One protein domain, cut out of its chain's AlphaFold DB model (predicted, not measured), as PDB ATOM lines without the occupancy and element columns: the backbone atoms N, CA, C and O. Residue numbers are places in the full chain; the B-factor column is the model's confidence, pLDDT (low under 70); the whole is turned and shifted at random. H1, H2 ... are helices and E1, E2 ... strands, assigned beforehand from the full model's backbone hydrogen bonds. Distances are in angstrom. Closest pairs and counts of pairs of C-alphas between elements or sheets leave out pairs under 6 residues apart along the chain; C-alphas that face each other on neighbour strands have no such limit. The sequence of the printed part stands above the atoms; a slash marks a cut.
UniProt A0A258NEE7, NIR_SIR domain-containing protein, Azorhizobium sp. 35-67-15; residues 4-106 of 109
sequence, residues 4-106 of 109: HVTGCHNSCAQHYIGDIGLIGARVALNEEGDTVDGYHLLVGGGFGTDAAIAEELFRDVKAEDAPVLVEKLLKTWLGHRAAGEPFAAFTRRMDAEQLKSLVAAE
ATOM      1  N   HIS A   4      46.493 -23.441 -15.318       98.12
ATOM      2  CA  HIS A   4      45.169 -23.929 -14.962       98.12
ATOM      3  C   HIS A   4      44.688 -24.897 -16.038       98.12
ATOM      4  O   HIS A   4      44.437 -24.496 -17.172       98.12
ATOM      5  N   VAL A   5      44.534 -26.172 -15.683       97.94
ATOM      6  CA  VAL A   5      44.136 -27.229 -16.622       97.94
ATOM      7  C   VAL A   5      42.751 -27.734 -16.258       97.94
ATOM      8  O   VAL A   5      42.505 -28.146 -15.126       97.94
ATOM      9  N   THR A   6      41.829 -27.709 -17.215       96.88
ATOM     10  CA  THR A   6      40.489 -28.268 -17.049       96.88
ATOM     11  C   THR A   6      40.195 -29.288 -18.139       96.88
ATOM     12  O   THR A   6      40.655 -29.142 -19.265       96.88
ATOM     13  N   GLY A   7      39.405 -30.314 -17.823       96.81
ATOM     14  CA  GLY A   7      39.029 -31.345 -18.794       96.81
ATOM     15  C   GLY A   7      37.860 -30.966 -19.710       96.81
ATOM     16  O   GLY A   7      37.601 -31.683 -20.667       96.81
ATOM     17  N   CYS A   8      37.128 -29.883 -19.423       94.75
ATOM     18  CA  CYS A   8      35.991 -29.437 -20.233       94.75
ATOM     19  C   CYS A   8      35.702 -27.938 -20.043       94.75
ATOM     20  O   CYS A   8      36.243 -27.287 -19.149       94.75
ATOM     21  N   HIS A   9      34.782 -27.389 -20.834       93.31
ATOM     22  CA  HIS A   9      34.407 -25.968 -20.820       93.31
ATOM     23  C   HIS A   9      33.823 -25.449 -19.486       93.31
ATOM     24  O   HIS A   9      33.703 -24.242 -19.307       93.31
ATOM     25  N   ASN A  10      33.492 -26.314 -18.519       95.88
ATOM     26  CA  ASN A  10      32.900 -25.898 -17.237       95.88
ATOM     27  C   ASN A  10      33.870 -25.171 -16.287       95.88
ATOM     28  O   ASN A  10      33.441 -24.674 -15.250       95.88
ATOM     29  N   SER A  11      35.165 -25.092 -16.612       95.56
ATOM     30  CA  SER A  11      36.134 -24.257 -15.886       95.56
ATOM     31  C   SER A  11      36.281 -24.574 -14.389       95.56
ATOM     32  O   SER A  11      36.528 -23.685 -13.579       95.56
ATOM     33  N   CYS A  12      36.210 -25.848 -13.981       97.06
ATOM     34  CA  CYS A  12      36.389 -26.227 -12.567       97.06
ATOM     35  C   CYS A  12      37.743 -25.769 -11.991       97.06
ATOM     36  O   CYS A  12      37.828 -25.423 -10.818       97.06
ATOM     37  N   ALA A  13      38.783 -25.718 -12.831       96.69
ATOM     38  CA  ALA A  13      40.109 -25.207 -12.481       96.69
ATOM     39  C   ALA A  13      40.296 -23.710 -12.793       96.69
ATOM     40  O   ALA A  13      41.403 -23.208 -12.679       96.69
ATOM     41  N   GLN A  14      39.244 -22.983 -13.189       97.25
ATOM     42  CA  GLN A  14      39.271 -21.535 -13.432       97.25
ATOM     43  C   GLN A  14      40.273 -21.101 -14.525       97.25
ATOM     44  O   GLN A  14      41.078 -20.197 -14.320       97.25
ATOM     45  N   HIS A  15      40.250 -21.742 -15.700       97.00
ATOM     46  CA  HIS A  15      41.223 -21.490 -16.783       97.00
ATOM     47  C   HIS A  15      41.170 -20.070 -17.373       97.00
ATOM     48  O   HIS A  15      42.152 -19.624 -17.953       97.00
ATOM     49  N   TYR A  16      40.058 -19.345 -17.211       97.38
ATOM     50  CA  TYR A  16      39.923 -17.971 -17.708       97.38
ATOM     51  C   TYR A  16      40.690 -16.932 -16.885       97.38
ATOM     52  O   TYR A  16      40.849 -15.809 -17.344       97.38
ATOM     53  N   ILE A  17      41.153 -17.275 -15.683       97.62
ATOM     54  CA  ILE A  17      41.856 -16.337 -14.789       97.62
ATOM     55  C   ILE A  17      43.280 -16.795 -14.449       97.62
ATOM     56  O   ILE A  17      43.909 -16.235 -13.551       97.62
ATOM     57  N   GLY A  18      43.782 -17.818 -15.147       96.62
ATOM     58  CA  GLY A  18      45.171 -18.252 -15.052       96.62
ATOM     59  C   GLY A  18      46.079 -17.493 -16.023       96.62
ATOM     60  O   GLY A  18      45.622 -17.040 -17.071       96.62
ATOM     61  N   ASP A  19      47.373 -17.394 -15.704       97.56
ATOM     62  CA  ASP A  19      48.393 -16.886 -16.627       97.56
ATOM     63  C   ASP A  19      48.393 -17.723 -17.920       97.56
ATOM     64  O   ASP A  19      48.415 -17.157 -19.014       97.56
ATOM     65  N   ILE A  20      48.312 -19.055 -17.780       98.38
ATOM     66  CA  ILE A  20      48.078 -20.020 -18.864       98.38
ATOM     67  C   ILE A  20      46.869 -20.893 -18.506       98.38
ATOM     68  O   ILE A  20      46.856 -21.563 -17.469       98.38
ATOM     69  N   GLY A  21      45.868 -20.912 -19.379       98.31
ATOM     70  CA  GLY A  21      44.691 -21.770 -19.285       98.31
ATOM     71  C   GLY A  21      44.711 -22.866 -20.347       98.31
ATOM     72  O   GLY A  21      44.979 -22.589 -21.510       98.31
ATOM     73  N   LEU A  22      44.395 -24.103 -19.967       98.50
ATOM     74  CA  LEU A  22      44.189 -25.225 -20.883       98.50
ATOM     75  C   LEU A  22      42.764 -25.759 -20.718       98.50
ATOM     76  O   LEU A  22      42.388 -26.223 -19.636       98.50
ATOM     77  N   ILE A  23      41.972 -25.692 -21.790       98.38
ATOM     78  CA  ILE A  23      40.599 -26.208 -21.843       98.38
ATOM     79  C   ILE A  23      40.588 -27.505 -22.634       98.38
ATOM     80  O   ILE A  23      40.851 -27.472 -23.829       98.38
ATOM     81  N   GLY A  24      40.255 -28.620 -21.988       98.00
ATOM     82  CA  GLY A  24      40.089 -29.912 -22.650       98.00
ATOM     83  C   GLY A  24      39.074 -29.840 -23.793       98.00
ATOM     84  O   GLY A  24      37.959 -29.341 -23.615       98.00
ATOM     85  N   ALA A  25      39.479 -30.339 -24.958       97.06
ATOM     86  CA  ALA A  25      38.722 -30.314 -26.202       97.06
ATOM     87  C   ALA A  25      38.949 -31.600 -27.011       97.06
ATOM     88  O   ALA A  25      39.934 -32.315 -26.818       97.06
ATOM     89  N   ARG A  26      38.026 -31.880 -27.938       96.75
ATOM     90  CA  ARG A  26      38.198 -32.912 -28.968       96.75
ATOM     91  C   ARG A  26      38.827 -32.266 -30.195       96.75
ATOM     92  O   ARG A  26      38.206 -31.405 -30.805       96.75
ATOM     93  N   VAL A  27      40.036 -32.692 -30.534       96.44
ATOM     94  CA  VAL A  27      40.821 -32.173 -31.658       96.44
ATOM     95  C   VAL A  27      40.628 -33.084 -32.858       96.44
ATOM     96  O   VAL A  27      40.913 -34.278 -32.764       96.44
ATOM     97  N   ALA A  28      40.145 -32.541 -33.973       94.25
ATOM     98  CA  ALA A  28      39.970 -33.302 -35.206       94.25
ATOM     99  C   ALA A  28      41.329 -33.698 -35.812       94.25
ATOM    100  O   ALA A  28      42.232 -32.871 -35.928       94.25
ATOM    101  N   LEU A  29      41.470 -34.964 -36.209       91.38
ATOM    102  CA  LEU A  29      42.643 -35.477 -36.922       91.38
ATOM    103  C   LEU A  29      42.482 -35.410 -38.444       91.38
ATOM    104  O   LEU A  29      43.473 -35.274 -39.159       91.38
ATOM    105  N   ASN A  30      41.252 -35.545 -38.933       90.19
ATOM    106  CA  ASN A  30      40.911 -35.600 -40.349       90.19
ATOM    107  C   ASN A  30      39.482 -35.077 -40.583       90.19
ATOM    108  O   ASN A  30      38.723 -34.830 -39.646       90.19
ATOM    109  N   GLU A  31      39.113 -34.924 -41.855       86.81
ATOM    110  CA  GLU A  31      37.754 -34.540 -42.268       86.81
ATOM    111  C   GLU A  31      36.730 -35.682 -42.092       86.81
ATOM    112  O   GLU A  31      35.527 -35.457 -42.199       86.81
ATOM    113  N   GLU A  32      37.197 -36.899 -41.792       87.25
ATOM    114  CA  GLU A  32      36.373 -38.103 -41.600       87.25
ATOM    115  C   GLU A  32      35.758 -38.184 -40.189       87.25
ATOM    116  O   GLU A  32      34.875 -39.007 -39.944       87.25
ATOM    117  N   GLY A  33      36.163 -37.288 -39.282       88.69
ATOM    118  CA  GLY A  33      35.582 -37.134 -37.947       88.69
ATOM    119  C   GLY A  33      36.354 -37.832 -36.828       88.69
ATOM    120  O   GLY A  33      35.869 -37.856 -35.692       88.69
ATOM    121  N   ASP A  34      37.547 -38.365 -37.100       93.19
ATOM    122  CA  ASP A  34      38.406 -38.897 -36.046       93.19
ATOM    123  C   ASP A  34      38.889 -37.764 -35.143       93.19
ATOM    124  O   ASP A  34      39.336 -36.713 -35.609       93.19
ATOM    125  N   THR A  35      38.818 -37.982 -33.827       96.00
ATOM    126  CA  THR A  35      39.249 -36.990 -32.838       96.00
ATOM    127  C   THR A  35      40.172 -37.595 -31.794       96.00
ATOM    128  O   THR A  35      40.017 -38.751 -31.395       96.00
ATOM    129  N   VAL A  36      41.101 -36.780 -31.309       96.94
ATOM    130  CA  VAL A  36      41.945 -37.076 -30.147       96.94
ATOM    131  C   VAL A  36      41.672 -36.081 -29.032       96.94
ATOM    132  O   VAL A  36      41.086 -35.017 -29.253       96.94
ATOM    133  N   ASP A  37      42.085 -36.433 -27.820       97.62
ATOM    134  CA  ASP A  37      42.051 -35.494 -26.709       97.62
ATOM    135  C   ASP A  37      43.118 -34.411 -26.912       97.62
ATOM    136  O   ASP A  37      44.244 -34.665 -27.355       97.62
ATOM    137  N   GLY A  38      42.753 -33.180 -26.582       98.06
ATOM    138  CA  GLY A  38      43.635 -32.032 -26.682       98.06
ATOM    139  C   GLY A  38      43.106 -30.842 -25.904       98.06
ATOM    140  O   GLY A  38      42.269 -30.988 -25.012       98.06
ATOM    141  N   TYR A  39      43.620 -29.663 -26.232       98.50
ATOM    142  CA  TYR A  39      43.383 -28.443 -25.487       98.50
ATOM    143  C   TYR A  39      43.192 -27.229 -26.396       98.50
ATOM    144  O   TYR A  39      43.774 -27.122 -27.475       98.50
ATOM    145  N   HIS A  40      42.414 -26.264 -25.923       98.25
ATOM    146  CA  HIS A  40      42.564 -24.867 -26.322       98.25
ATOM    147  C   HIS A  40      43.425 -24.169 -25.268       98.25
ATOM    148  O   HIS A  40      43.183 -24.331 -24.069       98.25
ATOM    149  N   LEU A  41      44.444 -23.438 -25.713       98.44
ATOM    150  CA  LEU A  41      45.390 -22.724 -24.868       98.44
ATOM    151  C   LEU A  41      45.024 -21.244 -24.828       98.44
ATOM    152  O   LEU A  41      44.958 -20.578 -25.861       98.44
ATOM    153  N   LEU A  42      44.829 -20.735 -23.617       98.38
ATOM    154  CA  LEU A  42      44.526 -19.344 -23.325       98.38
ATOM    155  C   LEU A  42      45.663 -18.722 -22.521       98.38
ATOM    156  O   LEU A  42      46.333 -19.413 -21.750       98.38
ATOM    157  N   VAL A  43      45.859 -17.415 -22.669       98.25
ATOM    158  CA  VAL A  43      46.901 -16.666 -21.962       98.25
ATOM    159  C   VAL A  43      46.389 -15.338 -21.430       98.25
ATOM    160  O   VAL A  43      45.400 -14.790 -21.914       98.25
ATOM    161  N   GLY A  44      47.094 -14.794 -20.443       97.25
ATOM    162  CA  GLY A  44      46.866 -13.427 -19.983       97.25
ATOM    163  C   GLY A  44      45.701 -13.280 -19.005       97.25
ATOM    164  O   GLY A  44      45.323 -12.153 -18.692       97.25
ATOM    165  N   GLY A  45      45.158 -14.369 -18.460       97.62
ATOM    166  CA  GLY A  45      44.194 -14.296 -17.362       97.62
ATOM    167  C   GLY A  45      44.833 -13.778 -16.073       97.62
ATOM    168  O   GLY A  45      46.054 -13.699 -15.939       97.62
ATOM    169  N   GLY A  46      44.008 -13.353 -15.121       96.25
ATOM    170  CA  GLY A  46      44.474 -12.943 -13.798       96.25
ATOM    171  C   GLY A  46      43.335 -12.706 -12.819       96.25
ATOM    172  O   GLY A  46      42.166 -12.635 -13.199       96.25
ATOM    173  N   PHE A  47      43.679 -12.543 -11.545       94.38
ATOM    174  CA  PHE A  47      42.734 -12.287 -10.458       94.38
ATOM    175  C   PHE A  47      43.262 -11.195  -9.518       94.38
ATOM    176  O   PHE A  47      44.437 -10.833  -9.559       94.38
ATOM    177  N   GLY A  48      42.398 -10.675  -8.642       93.69
ATOM    178  CA  GLY A  48      42.784  -9.643  -7.678       93.69
ATOM    179  C   GLY A  48      43.042  -8.294  -8.351       93.69
ATOM    180  O   GLY A  48      42.210  -7.820  -9.119       93.69
ATOM    181  N   THR A  49      44.178  -7.667  -8.046       91.81
ATOM    182  CA  THR A  49      44.553  -6.347  -8.586       91.81
ATOM    183  C   THR A  49      44.857  -6.366 -10.082       91.81
ATOM    184  O   THR A  49      44.664  -5.352 -10.742       91.81
ATOM    185  N   ASP A  50      45.263  -7.518 -10.620       89.94
ATOM    186  CA  ASP A  50      45.626  -7.711 -12.031       89.94
ATOM    187  C   ASP A  50      44.576  -8.544 -12.787       89.94
ATOM    188  O   ASP A  50      44.904  -9.317 -13.699       89.94
ATOM    189  N   ALA A  51      43.310  -8.413 -12.372       95.38
ATOM    190  CA  ALA A  51      42.182  -9.154 -12.917       95.38
ATOM    191  C   ALA A  51      42.029  -8.934 -14.428       95.38
ATOM    192  O   ALA A  51      41.890  -7.807 -14.899       95.38
ATOM    193  N   ALA A  52      42.019 -10.035 -15.172       96.62
ATOM    194  CA  ALA A  52      41.698 -10.053 -16.590       96.62
ATOM    195  C   ALA A  52      41.192 -11.442 -16.978       96.62
ATOM    196  O   ALA A  52      41.499 -12.436 -16.313       96.62
ATOM    197  N   ILE A  53      40.440 -11.499 -18.071       97.50
ATOM    198  CA  ILE A  53      40.027 -12.755 -18.688       97.50
ATOM    199  C   ILE A  53      41.082 -13.152 -19.717       97.50
ATOM    200  O   ILE A  53      41.516 -12.317 -20.506       97.50
ATOM    201  N   ALA A  54      41.501 -14.412 -19.674       97.31
ATOM    202  CA  ALA A  54      42.458 -14.975 -20.608       97.31
ATOM    203  C   ALA A  54      41.881 -15.005 -22.030       97.31
ATOM    204  O   ALA A  54      40.707 -15.331 -22.226       97.31
ATOM    205  N   GLU A  55      42.728 -14.725 -23.014       97.06
ATOM    206  CA  GLU A  55      42.392 -14.792 -24.435       97.06
ATOM    207  C   GLU A  55      42.920 -16.087 -25.047       97.06
ATOM    208  O   GLU A  55      43.990 -16.574 -24.675       97.06
ATOM    209  N   GLU A  56      42.168 -16.665 -25.984       97.50
ATOM    210  CA  GLU A  56      42.588 -17.868 -26.701       97.50
ATOM    211  C   GLU A  56      43.743 -17.555 -27.651       97.50
ATOM    212  O   GLU A  56      43.605 -16.772 -28.590       97.50
ATOM    213  N   LEU A  57      44.881 -18.205 -27.411       98.06
ATOM    214  CA  LEU A  57      46.078 -18.063 -28.225       98.06
ATOM    215  C   LEU A  57      46.211 -19.207 -29.229       98.06
ATOM    216  O   LEU A  57      46.524 -18.962 -30.387       98.06
ATOM    217  N   PHE A  58      45.950 -20.447 -28.812       98.12
ATOM    218  CA  PHE A  58      45.991 -21.608 -29.700       98.12
ATOM    219  C   PHE A  58      44.747 -22.466 -29.527       98.12
ATOM    220  O   PHE A  58      44.325 -22.765 -28.410       98.12
ATOM    221  N   ARG A  59      44.187 -22.898 -30.653       97.38
ATOM    222  CA  ARG A  59      43.038 -23.795 -30.719       97.38
ATOM    223  C   ARG A  59      43.494 -25.165 -31.210       97.38
ATOM    224  O   ARG A  59      44.473 -25.257 -31.942       97.38
ATOM    225  N   ASP A  60      42.768 -26.198 -30.797       97.25
ATOM    226  CA  ASP A  60      42.945 -27.570 -31.278       97.25
ATOM    227  C   ASP A  60      44.369 -28.136 -31.125       97.25
ATOM    228  O   ASP A  60      44.904 -28.810 -32.003       97.25
ATOM    229  N   VAL A  61      44.995 -27.882 -29.974       97.75
ATOM    230  CA  VAL A  61      46.327 -28.402 -29.651       97.75
ATOM    231  C   VAL A  61      46.193 -29.844 -29.174       97.75
ATOM    232  O   VAL A  61      45.537 -30.091 -28.162       97.75
ATOM    233  N   LYS A  62      46.815 -30.810 -29.855       98.12
ATOM    234  CA  LYS A  62      46.793 -32.211 -29.403       98.12
ATOM    235  C   LYS A  62      47.418 -32.335 -28.016       98.12
ATOM    236  O   LYS A  62      48.359 -31.614 -27.682       98.12
ATOM    237  N   ALA A  63      46.928 -33.274 -27.208       97.69
ATOM    238  CA  ALA A  63      47.429 -33.443 -25.847       97.69
ATOM    239  C   ALA A  63      48.940 -33.736 -25.788       97.69
ATOM    240  O   ALA A  63      49.602 -33.279 -24.860       97.69
ATOM    241  N   GLU A  64      49.483 -34.451 -26.779       96.94
ATOM    242  CA  GLU A  64      50.919 -34.747 -26.896       96.94
ATOM    243  C   GLU A  64      51.773 -33.511 -27.236       96.94
ATOM    244  O   GLU A  64      52.905 -33.405 -26.770       96.94
ATOM    245  N   ASP A  65      51.209 -32.543 -27.965       97.00
ATOM    246  CA  ASP A  65      51.898 -31.321 -28.398       97.00
ATOM    247  C   ASP A  65      51.840 -30.208 -27.338       97.00
ATOM    248  O   ASP A  65      52.660 -29.285 -27.333       97.00
ATOM    249  N   ALA A  66      50.869 -30.274 -26.419       97.56
ATOM    250  CA  ALA A  66      50.619 -29.220 -25.441       97.56
ATOM    251  C   ALA A  66      51.827 -28.906 -24.528       97.56
ATOM    252  O   ALA A  66      52.110 -27.720 -24.346       97.56
ATOM    253  N   PRO A  67      52.580 -29.887 -23.982       97.44
ATOM    254  CA  PRO A  67      53.774 -29.595 -23.186       97.44
ATOM    255  C   PRO A  67      54.842 -28.822 -23.970       97.44
ATOM    256  O   PRO A  67      55.365 -27.829 -23.464       97.44
ATOM    257  N   VAL A  68      55.105 -29.222 -25.219       97.75
ATOM    258  CA  VAL A  68      56.092 -28.569 -26.098       97.75
ATOM    259  C   VAL A  68      55.657 -27.142 -26.425       97.75
ATOM    260  O   VAL A  68      56.460 -26.212 -26.383       97.75
ATOM    261  N   LEU A  69      54.368 -26.938 -26.708       97.94
ATOM    262  CA  LEU A  69      53.824 -25.608 -26.967       97.94
ATOM    263  C   LEU A  69      53.947 -24.684 -25.746       97.94
ATOM    264  O   LEU A  69      54.337 -23.524 -25.887       97.94
ATOM    265  N   VAL A  70      53.642 -25.193 -24.548       97.94
ATOM    266  CA  VAL A  70      53.796 -24.439 -23.296       97.94
ATOM    267  C   VAL A  70      55.264 -24.094 -23.054       97.94
ATOM    268  O   VAL A  70      55.565 -22.960 -22.689       97.94
ATOM    269  N   GLU A  71      56.191 -25.021 -23.298       97.75
ATOM    270  CA  GLU A  71      57.624 -24.749 -23.184       97.75
ATOM    271  C   GLU A  71      58.067 -23.623 -24.124       97.75
ATOM    272  O   GLU A  71      58.689 -22.661 -23.668       97.75
ATOM    273  N   LYS A  72      57.698 -23.687 -25.409       98.06
ATOM    274  CA  LYS A  72      58.001 -22.629 -26.385       98.06
ATOM    275  C   LYS A  72      57.459 -21.275 -25.949       98.06
ATOM    276  O   LYS A  72      58.156 -20.266 -26.041       98.06
ATOM    277  N   LEU A  73      56.233 -21.245 -25.433       97.81
ATOM    278  CA  LEU A  73      55.604 -20.032 -24.917       97.81
ATOM    279  C   LEU A  73      56.368 -19.449 -23.718       97.81
ATOM    280  O   LEU A  73      56.566 -18.235 -23.635       97.81
ATOM    281  N   LEU A  74      56.851 -20.298 -22.810       97.62
ATOM    282  CA  LEU A  74      57.668 -19.870 -21.677       97.62
ATOM    283  C   LEU A  74      59.061 -19.394 -22.113       97.62
ATOM    284  O   LEU A  74      59.514 -18.362 -21.618       97.62
ATOM    285  N   LYS A  75      59.723 -20.086 -23.051       97.69
ATOM    286  CA  LYS A  75      61.008 -19.656 -23.637       97.69
ATOM    287  C   LYS A  75      60.869 -18.303 -24.338       97.69
ATOM    288  O   LYS A  75      61.635 -17.387 -24.040       97.69
ATOM    289  N   THR A  76      59.811 -18.134 -25.133       97.88
ATOM    290  CA  THR A  76      59.445 -16.856 -25.768       97.88
ATOM    291  C   THR A  76      59.339 -15.737 -24.731       97.88
ATOM    292  O   THR A  76      59.961 -14.684 -24.871       97.88
ATOM    293  N   TRP A  77      58.583 -15.958 -23.649       97.56
ATOM    294  CA  TRP A  77      58.468 -14.972 -22.575       97.56
ATOM    295  C   TRP A  77      59.832 -14.655 -21.955       97.56
ATOM    296  O   TRP A  77      60.187 -13.489 -21.818       97.56
ATOM    297  N   LEU A  78      60.633 -15.664 -21.614       97.00
ATOM    298  CA  LEU A  78      61.944 -15.452 -21.000       97.00
ATOM    299  C   LEU A  78      62.919 -14.686 -21.910       97.00
ATOM    300  O   LEU A  78      63.696 -13.883 -21.389       97.00
ATOM    301  N   GLY A  79      62.864 -14.900 -23.227       97.19
ATOM    302  CA  GLY A  79      63.726 -14.242 -24.214       97.19
ATOM    303  C   GLY A  79      63.310 -12.811 -24.574       97.19
ATOM    304  O   GLY A  79      64.168 -11.992 -24.899       97.19
ATOM    305  N   HIS A  80      62.017 -12.488 -24.483       96.75
ATOM    306  CA  HIS A  80      61.468 -11.206 -24.946       96.75
ATOM    307  C   HIS A  80      60.904 -10.305 -23.838       96.75
ATOM    308  O   HIS A  80      60.474  -9.182 -24.126       96.75
ATOM    309  N   ARG A  81      60.868 -10.772 -22.584       96.94
ATOM    310  CA  ARG A  81      60.352  -9.979 -21.463       96.94
ATOM    311  C   ARG A  81      61.262  -8.814 -21.095       96.94
ATOM    312  O   ARG A  81      62.488  -8.928 -21.103       96.94
ATOM    313  N   ALA A  82      60.657  -7.713 -20.664       96.62
ATOM    314  CA  ALA A  82      61.386  -6.676 -19.947       96.62
ATOM    315  C   ALA A  82      61.856  -7.190 -18.569       96.62
ATOM    316  O   ALA A  82      61.342  -8.173 -18.025       96.62
ATOM    317  N   ALA A  83      62.849  -6.520 -17.978       96.38
ATOM    318  CA  ALA A  83      63.371  -6.902 -16.670       96.38
ATOM    319  C   ALA A  83      62.256  -6.874 -15.605       96.38
ATOM    320  O   ALA A  83      61.664  -5.831 -15.341       96.38
ATOM    321  N   GLY A  84      61.977  -8.033 -15.000       94.44
ATOM    322  CA  GLY A  84      60.936  -8.185 -13.977       94.44
ATOM    323  C   GLY A  84      59.498  -8.252 -14.507       94.44
ATOM    324  O   GLY A  84      58.577  -8.312 -13.699       94.44
ATOM    325  N   GLU A  85      59.284  -8.271 -15.826       96.75
ATOM    326  CA  GLU A  85      57.944  -8.324 -16.421       96.75
ATOM    327  C   GLU A  85      57.257  -9.689 -16.167       96.75
ATOM    328  O   GLU A  85      57.792 -10.734 -16.564       96.75
ATOM    329  N   PRO A  86      56.066  -9.710 -15.528       95.62
ATOM    330  CA  PRO A  86      55.273 -10.927 -15.350       95.62
ATOM    331  C   PRO A  86      54.742 -11.493 -16.674       95.62
ATOM    332  O   PRO A  86      54.510 -10.753 -17.628       95.62
ATOM    333  N   PHE A  87      54.463 -12.798 -16.707       96.81
ATOM    334  CA  PHE A  87      53.936 -13.483 -17.895       96.81
ATOM    335  C   PHE A  87      52.625 -12.867 -18.417       96.81
ATOM    336  O   PHE A  87      52.502 -12.578 -19.607       96.81
ATOM    337  N   ALA A  88      51.656 -12.607 -17.533       95.50
ATOM    338  CA  ALA A  88      50.405 -11.959 -17.921       95.50
ATOM    339  C   ALA A  88      50.622 -10.570 -18.549       95.50
ATOM    340  O   ALA A  88      49.982 -10.240 -19.538       95.50
ATOM    341  N   ALA A  89      51.551  -9.759 -18.029       96.31
ATOM    342  CA  ALA A  89      51.847  -8.444 -18.604       96.31
ATOM    343  C   ALA A  89      52.469  -8.563 -20.006       96.31
ATOM    344  O   ALA A  89      52.046  -7.865 -20.926       96.31
ATOM    345  N   PHE A  90      53.409  -9.497 -20.173       97.44
ATOM    346  CA  PHE A  90      54.044  -9.795 -21.456       97.44
ATOM    347  C   PHE A  90      53.032 -10.224 -22.526       97.44
ATOM    348  O   PHE A  90      53.062  -9.721 -23.644       97.44
ATOM    349  N   THR A  91      52.118 -11.131 -22.180       97.12
ATOM    350  CA  THR A  91      51.113 -11.637 -23.126       97.12
ATOM    351  C   THR A  91      50.042 -10.598 -23.454       97.12
ATOM    352  O   THR A  91      49.638 -10.499 -24.605       97.12
ATOM    353  N   ARG A  92      49.636  -9.762 -22.488       95.94
ATOM    354  CA  ARG A  92      48.619  -8.709 -22.683       95.94
ATOM    355  C   ARG A  92      49.094  -7.508 -23.504       95.94
ATOM    356  O   ARG A  92      48.263  -6.768 -24.019       95.94
ATOM    357  N   ARG A  93      50.404  -7.248 -23.594       95.56
ATOM    358  CA  ARG A  93      50.936  -6.085 -24.337       95.56
ATOM    359  C   ARG A  93      51.124  -6.332 -25.836       95.56
ATOM    360  O   ARG A  93      51.631  -5.448 -26.526       95.56
ATOM    361  N   MET A  94      50.808  -7.528 -26.319       93.69
ATOM    362  CA  MET A  94      50.997  -7.955 -27.704       93.69
ATOM    363  C   MET A  94      49.653  -8.406 -28.258       93.69
ATOM    364  O   MET A  94      48.842  -8.957 -27.517       93.69
ATOM    365  N   ASP A  95      49.419  -8.205 -29.550       93.94
ATOM    366  CA  ASP A  95      48.309  -8.899 -30.194       93.94
ATOM    367  C   ASP A  95      48.618 -10.402 -30.341       93.94
ATOM    368  O   ASP A  95      49.773 -10.849 -30.280       93.94
ATOM    369  N   ALA A  96      47.561 -11.197 -30.516       92.88
ATOM    370  CA  ALA A  96      47.666 -12.650 -30.564       92.88
ATOM    371  C   ALA A  96      48.537 -13.149 -31.729       92.88
ATOM    372  O   ALA A  96      49.241 -14.145 -31.577       92.88
ATOM    373  N   GLU A  97      48.530 -12.469 -32.878       95.81
ATOM    374  CA  GLU A  97      49.305 -12.878 -34.055       95.81
ATOM    375  C   GLU A  97      50.800 -12.628 -33.857       95.81
ATOM    376  O   GLU A  97      51.630 -13.476 -34.202       95.81
ATOM    377  N   GLN A  98      51.160 -11.512 -33.224       96.31
ATOM    378  CA  GLN A  98      52.534 -11.216 -32.853       96.31
ATOM    379  C   GLN A  98      53.061 -12.250 -31.853       96.31
ATOM    380  O   GLN A  98      54.170 -12.763 -32.025       96.31
ATOM    381  N   LEU A  99      52.267 -12.599 -30.835       97.06
ATOM    382  CA  LEU A  99      52.656 -13.602 -29.846       97.06
ATOM    383  C   LEU A  99      52.793 -14.996 -30.476       97.06
ATOM    384  O   LEU A  99      53.816 -15.649 -30.275       97.06
ATOM    385  N   LYS A 100      51.828 -15.432 -31.297       97.50
ATOM    386  CA  LYS A 100      51.923 -16.692 -32.057       97.50
ATOM    387  C   LYS A 100      53.179 -16.742 -32.921       97.50
ATOM    388  O   LYS A 100      53.851 -17.768 -32.949       97.50
ATOM    389  N   SER A 101      53.502 -15.641 -33.598       97.12
ATOM    390  CA  SER A 101      54.673 -15.554 -34.476       97.12
ATOM    391  C   SER A 101      55.982 -15.749 -33.712       97.12
ATOM    392  O   SER A 101      56.864 -16.459 -34.191       97.12
ATOM    393  N   LEU A 102      56.102 -15.173 -32.511       96.94
ATOM    394  CA  LEU A 102      57.270 -15.400 -31.659       96.94
ATOM    395  C   LEU A 102      57.353 -16.854 -31.179       96.94
ATOM    396  O   LEU A 102      58.400 -17.480 -31.305       96.94
ATOM    397  N   VAL A 103      56.237 -17.420 -30.710       97.19
ATOM    398  CA  VAL A 103      56.184 -18.817 -30.242       97.19
ATOM    399  C   VAL A 103      56.523 -19.803 -31.363       97.19
ATOM    400  O   VAL A 103      57.182 -20.813 -31.123       97.19
ATOM    401  N   ALA A 104      56.103 -19.519 -32.597       94.94
ATOM    402  CA  ALA A 104      56.422 -20.340 -33.761       94.94
ATOM    403  C   ALA A 104      57.913 -20.290 -34.138       94.94
ATOM    404  O   ALA A 104      58.437 -21.278 -34.655       94.94
ATOM    405  N   ALA A 105      58.589 -19.167 -33.875       94.75
ATOM    406  CA  ALA A 105      60.021 -19.004 -34.118       94.75
ATOM    407  C   ALA A 105      60.897 -19.723 -33.076       94.75
ATOM    408  O   ALA A 105      62.053 -20.029 -33.370       94.75
ATOM    409  N   GLU A 106      60.358 -20.033 -31.892       94.81
ATOM    410  CA  GLU A 106      61.086 -20.786 -30.870       94.81
ATOM    411  C   GLU A 106      61.276 -22.264 -31.279       94.81
ATOM    412  O   GLU A 106      60.308 -22.954 -31.650       94.81
TER     413      GLU A 106
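Overview. This is residues 4 to 106 of the 109 residues of the protein "NIR_SIR domain-containing protein" of Azorhizobium sp. 35-67-15 (UniProt A0A258NEE7). A strongly twisted sheet of four strands makes a wall, with H1 running along it over one face and H3 crossing H1 near the sheet's edge strand E4. The two make two layers, a sheet with helices H1 and H3 on one of its faces, while the short H2 only grazes the sheet. The printed part has 103 residues, with four named strands and three named helices in the order E1 E2 E3 E4 H1 H2 H3. The sheet is mixed, in the order E1 E2 E3 E4, and the class is mixed, helices and strands. The whole is compact, with a radius of gyration of the C-alphas of 14.0 A and spans of 47 by 32 by 20 A.

Along the chain. In the sheet, E2 is residues 20 to 28, 22.6 A long, and bends by 62 degrees at residue 24. E3 is residues 35 to 43, 24.3 A; E4 is residues 55 to 62, 18.6 A; E1 is residues 4 to 6, 6.7 A, beginning at C-alpha 4 (45.169, -23.929, -14.962). H1 is residues 66 to 80, 21.0 A, beginning at C-alpha 66 (50.619, -29.220, -25.441). H2 is residues 87 to 92, 8.6 A. H3 is residues 96 to 105, 14.3 A, ending at C-alpha 105 (60.021, -19.004, -34.118).

Arrangement. E2, E3 and E4 form a meander, each strand the antiparallel neighbour of the one before. E2 and E3 are a hairpin, at 153 degrees between directions, with N 23 and O 40 at 2.9 A. E3 and E4 are a hairpin too, at 157 degrees, with N 41 and O 58 at 2.8 A. Edge strand E1 is parallel to E2 at 31 degrees, with N 22 and O 4 at 2.8 A. H1 is on the sheet over E3 at a height over the sheet of 11.5 A, along the strands at 15 degrees to E3 on the local plane. H3 touches H1, about perpendicular at 82 degrees; their closest C-alphas, Leu 73 and Val 103, are 5.5 A apart. H3 is also on the sheet, and its closest C-alpha pair with E4, Leu 57 and Ala 96, is 6.1 A apart. H2 grazes the sheet with residues 87 to 92. H1 and H2 are close but not clearly touching, the C-alphas of Trp 77 and Phe 87, the closest, being 6.7 A apart. In H1, H2 and H3 every O i to N i+4 pair is within hydrogen-bond range.

Size, cuts and confidence. The two C-alphas farthest apart, Glu 32 and Ala 83, are 48.2 A apart. The printed part has no cut. The links E1 to E2, 13 residues, and E3 to E4, 11 residues, are long. The mean pLDDT of the printed part is 96.3, and no printed residue is under 70.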